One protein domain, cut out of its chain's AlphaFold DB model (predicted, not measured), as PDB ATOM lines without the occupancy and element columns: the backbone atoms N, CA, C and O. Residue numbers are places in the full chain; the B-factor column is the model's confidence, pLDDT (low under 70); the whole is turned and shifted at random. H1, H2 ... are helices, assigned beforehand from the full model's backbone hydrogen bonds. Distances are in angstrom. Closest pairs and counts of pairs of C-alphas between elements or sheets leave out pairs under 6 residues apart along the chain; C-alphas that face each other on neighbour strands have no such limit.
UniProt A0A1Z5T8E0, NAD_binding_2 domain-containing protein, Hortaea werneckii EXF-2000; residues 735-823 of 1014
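Overview. This is residues 735 to 823 of the 1014 residues of the protein "NAD_binding_2 domain-containing protein" of Hortaea werneckii EXF-2000 (UniProt A0A1Z5T8E0). The long helix H1 packs on H4 of a helical hairpin, H3 and H4; H5 lies beyond the hairpin, more loosely placed, and short H2 makes a corner with H3. The printed part has 89 residues, with helices H1 to H5 in chain order and no named strand: all helix. It is compact, radius of gyration of the C-alphas 13.1 A, spanning 37 by 30 by 24 A.

Along the chain. H1, residues 735 to 754, begins at C-alpha (-38.516, 34.914, -3.203) and is 28.2 A long. H2 is 760 to 765, H3 770 to 782 (17.9 A), H4 795 to 806 (16.6 A). H5, 811 to 822, ends at C-alpha (-57.750, 26.031, 16.506).

Arrangement. H1 touches H4, C-alphas of Asn 741 and Val 797 closest at 6.0 A, a steep tilt of 43 degrees, the same way. H3 touches H4, Ala 782 to Ala 798 closest at 4.2 A between C-alphas. H2 and H3 touch only at the corner. H5 is close but not clearly touching H3 and H4. In H1 to H5 every O i to N i+4 pair is within hydrogen-bond range.

Size, cuts and confidence. The printed part has no cut. The link from H3 to H4 is long, 12 residues. Residues 818 to 823 have pLDDT under 70.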
ATOM      1  N   LEU A 735     -39.444  33.862  -3.640       92.31
ATOM      2  CA  LEU A 735     -38.516  34.914  -3.203       92.31
ATOM      3  C   LEU A 735     -39.034  35.644  -1.951       92.31
ATOM      4  O   LEU A 735     -38.255  35.936  -1.044       92.31
ATOM      5  N   VAL A 736     -40.345  35.898  -1.861       93.12
ATOM      6  CA  VAL A 736     -40.990  36.449  -0.657       93.12
ATOM      7  C   VAL A 736     -40.961  35.437   0.495       93.12
ATOM      8  O   VAL A 736     -40.600  35.827   1.607       93.12
ATOM      9  N   ALA A 737     -41.224  34.149   0.252       93.06
ATOM     10  CA  ALA A 737     -41.072  33.102   1.270       93.06
ATOM     11  C   ALA A 737     -39.633  33.049   1.834       93.06
ATOM     12  O   ALA A 737     -39.437  33.064   3.049       93.06
ATOM     13  N   GLN A 738     -38.613  33.146   0.975       94.56
ATOM     14  CA  GLN A 738     -37.208  33.238   1.394       94.56
ATOM     15  C   GLN A 738     -36.937  34.455   2.303       94.56
ATOM     16  O   GLN A 738     -36.209  34.330   3.298       94.56
ATOM     17  N   THR A 739     -37.557  35.617   2.033       95.50
ATOM     18  CA  THR A 739     -37.424  36.789   2.923       95.50
ATOM     19  C   THR A 739     -38.048  36.549   4.302       95.50
ATOM     20  O   THR A 739     -37.493  37.008   5.304       95.50
ATOM     21  N   ILE A 740     -39.158  35.804   4.385       95.88
ATOM     22  CA  ILE A 740     -39.825  35.421   5.642       95.88
ATOM     23  C   ILE A 740     -38.922  34.472   6.443       95.88
ATOM     24  O   ILE A 740     -38.619  34.748   7.611       95.88
ATOM     25  N   ASN A 741     -38.411  33.423   5.797       95.94
ATOM     26  CA  ASN A 741     -37.551  32.410   6.413       95.94
ATOM     27  C   ASN A 741     -36.253  33.016   6.957       95.94
ATOM     28  O   ASN A 741     -35.874  32.775   8.105       95.94
ATOM     29  N   THR A 742     -35.600  33.872   6.167       96.25
ATOM     30  CA  THR A 742     -34.357  34.546   6.573       96.25
ATOM     31  C   THR A 742     -34.609  35.542   7.707       96.25
ATOM     32  O   THR A 742     -33.862  35.560   8.684       96.25
ATOM     33  N   THR A 743     -35.690  36.331   7.641       96.81
ATOM     34  CA  THR A 743     -36.016  37.310   8.695       96.81
ATOM     35  C   THR A 743     -36.359  36.629  10.023       96.81
ATOM     36  O   THR A 743     -35.922  37.088  11.078       96.81
ATOM     37  N   THR A 744     -37.091  35.515   9.997       96.19
ATOM     38  CA  THR A 744     -37.458  34.770  11.215       96.19
ATOM     39  C   THR A 744     -36.241  34.098  11.848       96.19
ATOM     40  O   THR A 744     -36.034  34.242  13.053       96.19
ATOM     41  N   ARG A 745     -35.364  33.472  11.046       95.75
ATOM     42  CA  ARG A 745     -34.078  32.923  11.521       95.75
ATOM     43  C   ARG A 745     -33.186  34.001  12.155       95.75
ATOM     44  O   ARG A 745     -32.617  33.764  13.219       95.75
ATOM     45  N   LEU A 746     -33.112  35.198  11.560       94.88
ATOM     46  CA  LEU A 746     -32.391  36.346  12.130       94.88
ATOM     47  C   LEU A 746     -32.964  36.783  13.487       94.88
ATOM     48  O   LEU A 746     -32.206  37.005  14.430       94.88
ATOM     49  N   LEU A 747     -34.291  36.890  13.606       93.62
ATOM     50  CA  LEU A 747     -34.949  37.272  14.860       93.62
ATOM     51  C   LEU A 747     -34.754  36.210  15.955       93.62
ATOM     52  O   LEU A 747     -34.434  36.576  17.085       93.62
ATOM     53  N   TYR A 748     -34.869  34.921  15.621       94.00
ATOM     54  CA  TYR A 748     -34.620  33.814  16.551       94.00
ATOM     55  C   TYR A 748     -33.169  33.794  17.058       94.00
ATOM     56  O   TYR A 748     -32.946  33.695  18.263       94.00
ATOM     57  N   HIS A 749     -32.181  33.962  16.171       93.38
ATOM     58  CA  HIS A 749     -30.762  34.046  16.553       93.38
ATOM     59  C   HIS A 749     -30.469  35.254  17.448       93.38
ATOM     60  O   HIS A 749     -29.788  35.118  18.462       93.38
ATOM     61  N   LEU A 750     -31.011  36.432  17.115       92.00
ATOM     62  CA  LEU A 750     -30.823  37.640  17.924       92.00
ATOM     63  C   LEU A 750     -31.451  37.512  19.320       92.00
ATOM     64  O   LEU A 750     -30.834  37.938  20.292       92.00
ATOM     65  N   LEU A 751     -32.635  36.899  19.428       90.31
ATOM     66  CA  LEU A 751     -33.268  36.582  20.713       90.31
ATOM     67  C   LEU A 751     -32.425  35.585  21.514       90.31
ATOM     68  O   LEU A 751     -32.006  35.887  22.625       90.31
ATOM     69  N   ARG A 752     -32.105  34.430  20.926       90.88
ATOM     70  CA  ARG A 752     -31.407  33.332  21.608       90.88
ATOM     71  C   ARG A 752     -29.979  33.680  22.046       90.88
ATOM     72  O   ARG A 752     -29.529  33.160  23.063       90.88
ATOM     73  N   THR A 753     -29.269  34.524  21.296       89.88
ATOM     74  CA  THR A 753     -27.870  34.886  21.589       89.88
ATOM     75  C   THR A 753     -27.744  36.146  22.455       89.88
ATOM     76  O   THR A 753     -26.807  36.236  23.245       89.88
ATOM     77  N   TYR A 754     -28.672  37.110  22.353       87.44
ATOM     78  CA  TYR A 754     -28.537  38.433  22.988       87.44
ATOM     79  C   TYR A 754     -29.679  38.817  23.945       87.44
ATOM     80  O   TYR A 754     -29.776  39.992  24.294       87.44
ATOM     81  N   ASP A 755     -30.513  37.871  24.392       77.25
ATOM     82  CA  ASP A 755     -31.683  38.067  25.278       77.25
ATOM     83  C   ASP A 755     -31.503  39.152  26.364       77.25
ATOM     84  O   ASP A 755     -32.254  40.127  26.428       77.25
ATOM     85  N   THR A 756     -30.417  39.071  27.141       75.38
ATOM     86  CA  THR A 756     -30.087  40.013  28.232       75.38
ATOM     87  C   THR A 756     -29.919  41.473  27.790       75.38
ATOM     88  O   THR A 756     -30.126  42.390  28.584       75.38
ATOM     89  N   THR A 757     -29.543  41.699  26.529       76.81
ATOM     90  CA  THR A 757     -29.349  43.018  25.895       76.81
ATOM     91  C   THR A 757     -30.539  43.400  25.005       76.81
ATOM     92  O   THR A 757     -30.823  44.580  24.774       76.81
ATOM     93  N   LEU A 758     -31.260  42.407  24.487       79.88
ATOM     94  CA  LEU A 758     -32.326  42.559  23.509       79.88
ATOM     95  C   LEU A 758     -33.690  42.709  24.194       79.88
ATOM     96  O   LEU A 758     -34.558  41.855  24.062       79.88
ATOM     97  N   HIS A 759     -33.920  43.837  24.875       81.69
ATOM     98  CA  HIS A 759     -35.224  44.162  25.473       81.69
ATOM     99  C   HIS A 759     -36.330  44.297  24.401       81.69
ATOM    100  O   HIS A 759     -36.647  45.398  23.930       81.69
ATOM    101  N   LEU A 760     -36.911  43.164  23.993       82.31
ATOM    102  CA  LEU A 760     -37.746  43.047  22.800       82.31
ATOM    103  C   LEU A 760     -38.961  43.975  22.866       82.31
ATOM    104  O   LEU A 760     -39.195  44.728  21.924       82.31
ATOM    105  N   GLY A 761     -39.682  44.004  23.991       79.81
ATOM    106  CA  GLY A 761     -40.859  44.864  24.168       79.81
ATOM    107  C   GLY A 761     -40.578  46.346  23.882       79.81
ATOM    108  O   GLY A 761     -41.330  46.984  23.146       79.81
ATOM    109  N   GLN A 762     -39.448  46.879  24.362       84.62
ATOM    110  CA  GLN A 762     -39.031  48.262  24.089       84.62
ATOM    111  C   GLN A 762     -38.666  48.466  22.606       84.62
ATOM    112  O   GLN A 762     -39.039  49.465  21.991       84.62
ATOM    113  N   LYS A 763     -37.980  47.491  21.994       87.19
ATOM    114  CA  LYS A 763     -37.576  47.528  20.575       87.19
ATOM    115  C   LYS A 763     -38.751  47.362  19.604       87.19
ATOM    116  O   LYS A 763     -38.686  47.870  18.486       87.19
ATOM    117  N   LEU A 764     -39.832  46.706  20.030       86.88
ATOM    118  CA  LEU A 764     -41.094  46.606  19.294       86.88
ATOM    119  C   LEU A 764     -41.939  47.884  19.420       86.88
ATOM    120  O   LEU A 764     -42.559  48.292  18.439       86.88
ATOM    121  N   GLN A 765     -41.915  48.565  20.572       86.25
ATOM    122  CA  GLN A 765     -42.566  49.874  20.759       86.25
ATOM    123  C   GLN A 765     -41.984  50.979  19.857       86.25
ATOM    124  O   GLN A 765     -42.682  51.942  19.546       86.25
ATOM    125  N   ALA A 766     -40.752  50.822  19.358       85.00
ATOM    126  CA  ALA A 766     -40.142  51.734  18.386       85.00
ATOM    127  C   ALA A 766     -40.857  51.780  17.012       85.00
ATOM    128  O   ALA A 766     -40.483  52.588  16.159       85.00
ATOM    129  N   VAL A 767     -41.868  50.932  16.769       86.25
ATOM    130  CA  VAL A 767     -42.689  50.935  15.548       86.25
ATOM    131  C   VAL A 767     -44.181  50.861  15.886       86.25
ATOM    132  O   VAL A 767     -44.615  50.057  16.706       86.25
ATOM    133  N   ALA A 768     -44.999  51.660  15.191       84.69
ATOM    134  CA  ALA A 768     -46.451  51.694  15.371       84.69
ATOM    135  C   ALA A 768     -47.110  50.310  15.164       84.69
ATOM    136  O   ALA A 768     -47.110  49.747  14.057       84.69
ATOM    137  N   GLY A 769     -47.680  49.775  16.249       86.56
ATOM    138  CA  GLY A 769     -48.271  48.435  16.312       86.56
ATOM    139  C   GLY A 769     -47.253  47.285  16.323       86.56
ATOM    140  O   GLY A 769     -47.638  46.157  16.039       86.56
ATOM    141  N   GLY A 770     -45.971  47.543  16.610       87.62
ATOM    142  CA  GLY A 770     -44.886  46.564  16.473       87.62
ATOM    143  C   GLY A 770     -45.088  45.271  17.268       87.62
ATOM    144  O   GLY A 770     -44.844  44.202  16.725       87.62
ATOM    145  N   TYR A 771     -45.612  45.347  18.497       88.75
ATOM    146  CA  TYR A 771     -45.910  44.158  19.312       88.75
ATOM    147  C   TYR A 771     -47.054  43.306  18.735       88.75
ATOM    148  O   TYR A 771     -46.921  42.095  18.605       88.75
ATOM    149  N   HIS A 772     -48.144  43.934  18.282       89.00
ATOM    150  CA  HIS A 772     -49.237  43.212  17.621       89.00
ATOM    151  C   HIS A 772     -48.786  42.581  16.290       89.00
ATOM    152  O   HIS A 772     -49.132  41.444  15.990       89.00
ATOM    153  N   LYS A 773     -47.951  43.288  15.518       92.00
ATOM    154  CA  LYS A 773     -47.393  42.797  14.246       92.00
ATOM    155  C   LYS A 773     -46.398  41.661  14.443       92.00
ATOM    156  O   LYS A 773     -46.418  40.722  13.654       92.00
ATOM    157  N   PHE A 774     -45.573  41.725  15.489       92.31
ATOM    158  CA  PHE A 774     -44.737  40.612  15.935       92.31
ATOM    159  C   PHE A 774     -45.594  39.376  16.187       92.31
ATOM    160  O   PHE A 774     -45.386  38.355  15.540       92.31
ATOM    161  N   LEU A 775     -46.604  39.519  17.049       90.69
ATOM    162  CA  LEU A 775     -47.467  38.426  17.467       90.69
ATOM    163  C   LEU A 775     -48.193  37.781  16.280       90.69
ATOM    164  O   LEU A 775     -47.999  36.602  16.019       90.69
ATOM    165  N   VAL A 776     -48.937  38.566  15.494       90.69
ATOM    166  CA  VAL A 776     -49.687  38.066  14.324       90.69
ATOM    167  C   VAL A 776     -48.777  37.385  13.299       90.69
ATOM    168  O   VAL A 776     -49.180  36.389  12.701       90.69
ATOM    169  N   SER A 777     -47.559  37.891  13.086       93.31
ATOM    170  CA  SER A 777     -46.641  37.306  12.099       93.31
ATOM    171  C   SER A 777     -46.004  36.017  12.612       93.31
ATOM    172  O   SER A 777     -46.011  35.025  11.895       93.31
ATOM    173  N   MET A 778     -45.515  36.003  13.857       93.12
ATOM    174  CA  MET A 778     -44.934  34.799  14.460       93.12
ATOM    175  C   MET A 778     -45.982  33.695  14.631       93.12
ATOM    176  O   MET A 778     -45.686  32.548  14.331       93.12
ATOM    177  N   THR A 779     -47.221  34.023  15.019       91.62
ATOM    178  CA  THR A 779     -48.317  33.041  15.100       91.62
ATOM    179  C   THR A 779     -48.629  32.422  13.737       91.62
ATOM    180  O   THR A 779     -48.752  31.207  13.661       91.62
ATOM    181  N   ARG A 780     -48.706  33.206  12.650       90.94
ATOM    182  CA  ARG A 780     -48.921  32.641  11.302       90.94
ATOM    183  C   ARG A 780     -47.780  31.727  10.856       90.94
ATOM    184  O   ARG A 780     -48.039  30.673  10.306       90.94
ATOM    185  N   ILE A 781     -46.533  32.111  11.125       92.69
ATOM    186  CA  ILE A 781     -45.358  31.312  10.743       92.69
ATOM    187  C   ILE A 781     -45.268  30.023  11.569       92.69
ATOM    188  O   ILE A 781     -44.921  28.984  11.025       92.69
ATOM    189  N   ALA A 782     -45.600  30.080  12.861       90.94
ATOM    190  CA  ALA A 782     -45.640  28.916  13.742       90.94
ATOM    191  C   ALA A 782     -46.696  27.894  13.283       90.94
ATOM    192  O   ALA A 782     -46.376  26.731  13.058       90.94
ATOM    193  N   PHE A 783     -47.934  28.344  13.058       88.69
ATOM    194  CA  PHE A 783     -49.057  27.497  12.637       88.69
ATOM    195  C   PHE A 783     -49.245  27.433  11.104       88.69
ATOM    196  O   PHE A 783     -50.372  27.319  10.626       88.69
ATOM    197  N   SER A 784     -48.160  27.532  10.327       87.38
ATOM    198  CA  SER A 784     -48.203  27.461   8.857       87.38
ATOM    199  C   SER A 784     -48.223  26.002   8.386       87.38
ATOM    200  O   SER A 784     -47.185  25.336   8.380       87.38
ATOM    201  N   ASP A 785     -49.368  25.533   7.882       78.31
ATOM    202  CA  ASP A 785     -49.519  24.202   7.262       78.31
ATOM    203  C   ASP A 785     -48.814  24.084   5.881       78.31
ATOM    204  O   ASP A 785     -48.930  23.059   5.207       78.31
ATOM    205  N   GLN A 786     -48.120  25.135   5.413       79.56
ATOM    206  CA  GLN A 786     -47.424  25.223   4.110       79.56
ATOM    207  C   GLN A 786     -48.338  25.002   2.882       79.56
ATOM    208  O   GLN A 786     -47.878  24.792   1.755       79.56
ATOM    209  N   LEU A 787     -49.659  25.074   3.072       74.31
ATOM    210  CA  LEU A 787     -50.655  24.812   2.038       74.31
ATOM    211  C   LEU A 787     -50.726  25.959   1.026       74.31
ATOM    212  O   LEU A 787     -51.233  27.034   1.338       74.31
ATOM    213  N   VAL A 788     -50.317  25.681  -0.217       72.38
ATOM    214  CA  VAL A 788     -50.545  26.483  -1.439       72.38
ATOM    215  C   VAL A 788     -50.028  27.927  -1.363       72.38
ATOM    216  O   VAL A 788     -49.032  28.237  -2.007       72.38
ATOM    217  N   LEU A 789     -50.675  28.806  -0.595       79.75
ATOM    218  CA  LEU A 789     -50.242  30.185  -0.356       79.75
ATOM    219  C   LEU A 789     -49.004  30.252   0.548       79.75
ATOM    220  O   LEU A 789     -48.140  31.087   0.311       79.75
ATOM    221  N   GLU A 790     -48.892  29.371   1.543       84.69
ATOM    222  CA  GLU A 790     -47.762  29.345   2.494       84.69
ATOM    223  C   GLU A 790     -46.627  28.393   2.067       84.69
ATOM    224  O   GLU A 790     -45.659  28.183   2.797       84.69
ATOM    225  N   ALA A 791     -46.715  27.837   0.854       82.81
ATOM    226  CA  ALA A 791     -45.700  26.954   0.297       82.81
ATOM    227  C   ALA A 791     -44.327  27.652   0.220       82.81
ATOM    228  O   ALA A 791     -44.194  28.730  -0.358       82.81
ATOM    229  N   GLY A 792     -43.297  27.017   0.783       85.25
ATOM    230  CA  GLY A 792     -41.941  27.569   0.851       85.25
ATOM    231  C   GLY A 792     -41.579  28.230   2.185       85.25
ATOM    232  O   GLY A 792     -40.417  28.593   2.363       85.25
ATOM    233  N   ILE A 793     -42.507  28.345   3.142       91.50
ATOM    234  CA  ILE A 793     -42.128  28.456   4.560       91.50
ATOM    235  C   ILE A 793     -41.538  27.102   4.987       91.50
ATOM    236  O   ILE A 793     -42.073  26.057   4.633       91.50
ATOM    237  N   GLU A 794     -40.401  27.108   5.684       92.56
ATOM    238  CA  GLU A 794     -39.670  25.885   6.061       92.56
ATOM    239  C   GLU A 794     -40.068  25.386   7.466       92.56
ATOM    240  O   GLU A 794     -40.264  26.197   8.370       92.56
ATOM    241  N   ASP A 795     -40.096  24.065   7.695       91.06
ATOM    242  CA  ASP A 795     -40.447  23.466   9.003       91.06
ATOM    243  C   ASP A 795     -39.607  24.031  10.167       91.06
ATOM    244  O   ASP A 795     -40.139  24.410  11.210       91.06
ATOM    245  N   GLU A 796     -38.289  24.172   9.964       93.06
ATOM    246  CA  GLU A 796     -37.363  24.767  10.945       93.06
ATOM    247  C   GLU A 796     -37.744  26.205  11.336       93.06
ATOM    248  O   GLU A 796     -37.419  26.679  12.425       93.06
ATOM    249  N   VAL A 797     -38.390  26.936  10.423       94.38
ATOM    250  CA  VAL A 797     -38.794  28.333  10.604       94.38
ATOM    251  C   VAL A 797     -40.096  28.407  11.402       94.38
ATOM    252  O   VAL A 797     -40.223  29.287  12.255       94.38
ATOM    253  N   ALA A 798     -41.014  27.461  11.188       92.69
ATOM    254  CA  ALA A 798     -42.203  27.287  12.019       92.69
ATOM    255  C   ALA A 798     -41.830  26.870  13.456       92.69
ATOM    256  O   ALA A 798     -42.283  27.498  14.414       92.69
ATOM    257  N   GLU A 799     -40.921  25.899  13.625       92.44
ATOM    258  CA  GLU A 799     -40.400  25.502  14.946       92.44
ATOM    259  C   GLU A 799     -39.670  26.668  15.641       92.44
ATOM    260  O   GLU A 799     -39.892  26.928  16.827       92.44
ATOM    261  N   ALA A 800     -38.858  27.440  14.908       92.56
ATOM    262  CA  ALA A 800     -38.225  28.642  15.447       92.56
ATOM    263  C   ALA A 800     -39.253  29.708  15.872       92.56
ATOM    264  O   ALA A 800     -39.076  30.333  16.917       92.56
ATOM    265  N   ALA A 801     -40.337  29.907  15.113       93.50
ATOM    266  CA  ALA A 801     -41.408  30.837  15.472       93.50
ATOM    267  C   ALA A 801     -42.187  30.377  16.719       93.50
ATOM    268  O   ALA A 801     -42.435  31.197  17.605       93.50
ATOM    269  N   HIS A 802     -42.484  29.078  16.849       91.12
ATOM    270  CA  HIS A 802     -43.010  28.488  18.088       91.12
ATOM    271  C   HIS A 802     -42.083  28.765  19.279       91.12
ATOM    272  O   HIS A 802     -42.509  29.353  20.271       91.12
ATOM    273  N   ALA A 803     -40.788  28.455  19.150       90.31
ATOM    274  CA  ALA A 803     -39.809  28.684  20.210       90.31
ATOM    275  C   ALA A 803     -39.633  30.175  20.576       90.31
ATOM    276  O   ALA A 803     -39.273  30.490  21.710       90.31
ATOM    277  N   VAL A 804     -39.889  31.109  19.653       89.69
ATOM    278  CA  VAL A 804     -39.954  32.550  19.957       89.69
ATOM    279  C   VAL A 804     -41.205  32.899  20.772       89.69
ATOM    280  O   VAL A 804     -41.112  33.697  21.704       89.69
ATOM    281  N   LEU A 805     -42.363  32.325  20.434       89.25
ATOM    282  CA  LEU A 805     -43.633  32.594  21.113       89.25
ATOM    283  C   LEU A 805     -43.667  32.016  22.534       89.25
ATOM    284  O   LEU A 805     -44.020  32.742  23.463       89.25
ATOM    285  N   ASP A 806     -43.228  30.770  22.720       86.62
ATOM    286  CA  ASP A 806     -43.241  30.070  24.017       86.62
ATOM    287  C   ASP A 806     -42.411  30.786  25.098       86.62
ATOM    288  O   ASP A 806     -42.734  30.720  26.281       86.62
ATOM    289  N   ASN A 807     -41.353  31.503  24.700       81.75
ATOM    290  CA  ASN A 807     -40.520  32.296  25.612       81.75
ATOM    291  C   ASN A 807     -41.062  33.719  25.870       81.75
ATOM    292  O   ASN A 807     -40.562  34.404  26.760       81.75
ATOM    293  N   MET A 808     -42.041  34.192  25.088       80.06
ATOM    294  CA  MET A 808     -42.529  35.583  25.106       80.06
ATOM    295  C   MET A 808     -43.978  35.741  25.587       80.06
ATOM    296  O   MET A 808     -44.383  36.861  25.904       80.06
ATOM    297  N   LEU A 809     -44.761  34.661  25.617       83.44
ATOM    298  CA  LEU A 809     -46.168  34.656  26.022       83.44
ATOM    299  C   LEU A 809     -46.348  34.102  27.435       83.44
ATOM    300  O   LEU A 809     -45.676  33.153  27.837       83.44
ATOM    301  N   SER A 810     -47.319  34.634  28.178       80.75
ATOM    302  CA  SER A 810     -47.832  33.920  29.349       80.75
ATOM    303  C   SER A 810     -48.640  32.679  28.923       80.75
ATOM    304  O   SER A 810     -49.193  32.656  27.819       80.75
ATOM    305  N   PRO A 811     -48.786  31.654  29.788       72.00
ATOM    306  CA  PRO A 811     -49.590  30.471  29.467       72.00
ATOM    307  C   PRO A 811     -51.048  30.788  29.097       72.00
ATOM    308  O   PRO A 811     -51.625  30.114  28.249       72.00
ATOM    309  N   GLU A 812     -51.634  31.833  29.692       73.81
ATOM    310  CA  GLU A 812     -53.007  32.272  29.403       73.81
ATOM    311  C   GLU A 812     -53.129  32.913  28.009       73.81
ATOM    312  O   GLU A 812     -54.087  32.644  27.282       73.81
ATOM    313  N   GLU A 813     -52.136  33.713  27.600       75.88
ATOM    314  CA  GLU A 813     -52.058  34.288  26.251       75.88
ATOM    315  C   GLU A 813     -51.771  33.207  25.202       75.88
ATOM    316  O   GLU A 813     -52.413  33.193  24.152       75.88
ATOM    317  N   GLY A 814     -50.874  32.262  25.503       74.19
ATOM    318  CA  GLY A 814     -50.601  31.094  24.663       74.19
ATOM    319  C   GLY A 814     -51.855  30.251  24.420       74.19
ATOM    320  O   GLY A 814     -52.192  29.967  23.272       74.19
ATOM    321  N   GLU A 815     -52.619  29.934  25.471       75.00
ATOM    322  CA  GLU A 815     -53.898  29.223  25.339       75.00
ATOM    323  C   GLU A 815     -54.947  30.068  24.586       75.00
ATOM    324  O   GLU A 815     -55.764  29.535  23.836       75.00
ATOM    325  N   ALA A 816     -54.970  31.395  24.757       74.75
ATOM    326  CA  ALA A 816     -55.863  32.276  23.998       74.75
ATOM    327  C   ALA A 816     -55.531  32.302  22.493       74.75
ATOM    328  O   ALA A 816     -56.447  32.283  21.671       74.75
ATOM    329  N   ILE A 817     -54.245  32.298  22.131       74.25
ATOM    330  CA  ILE A 817     -53.771  32.277  20.740       74.25
ATOM    331  C   ILE A 817     -53.981  30.901  20.110       74.25
ATOM    332  O   ILE A 817     -54.535  30.831  19.016       74.25
ATOM    333  N   GLY A 818     -53.631  29.820  20.815       67.81
ATOM    334  CA  GLY A 818     -53.903  28.449  20.379       67.81
ATOM    335  C   GLY A 818     -55.386  28.258  20.069       67.81
ATOM    336  O   GLY A 818     -55.735  27.917  18.945       67.81
ATOM    337  N   ARG A 819     -56.276  28.637  20.999       69.44
ATOM    338  CA  ARG A 819     -57.731  28.614  20.761       69.44
ATOM    339  C   ARG A 819     -58.160  29.484  19.578       69.44
ATOM    340  O   ARG A 819     -59.068  29.083  18.865       69.44
ATOM    341  N   ALA A 820     -57.540  30.643  19.347       69.06
ATOM    342  CA  ALA A 820     -57.886  31.519  18.223       69.06
ATOM    343  C   ALA A 820     -57.472  30.955  16.848       69.06
ATOM    344  O   ALA A 820     -58.113  31.290  15.852       69.06
ATOM    345  N   VAL A 821     -56.445  30.099  16.796       65.31
ATOM    346  CA  VAL A 821     -56.023  29.369  15.585       65.31
ATOM    347  C   VAL A 821     -56.815  28.065  15.421       65.31
ATOM    348  O   VAL A 821     -57.328  27.791  14.341       65.31
ATOM    349  N   GLU A 822     -56.996  27.295  16.498       57.81
ATOM    350  CA  GLU A 822     -57.750  26.031  16.506       57.81
ATOM    351  C   GLU A 822     -59.248  26.206  16.209       57.81
ATOM    352  O   GLU A 822     -59.905  25.262  15.764       57.81
ATOM    353  N   THR A 823     -59.830  27.389  16.445       44.78
ATOM    354  CA  THR A 823     -61.216  27.675  16.053       44.78
ATOM    355  C   THR A 823     -61.327  28.031  14.564       44.78
ATOM    356  O   THR A 823     -60.912  29.125  14.178       44.78
TER     357      THR A 823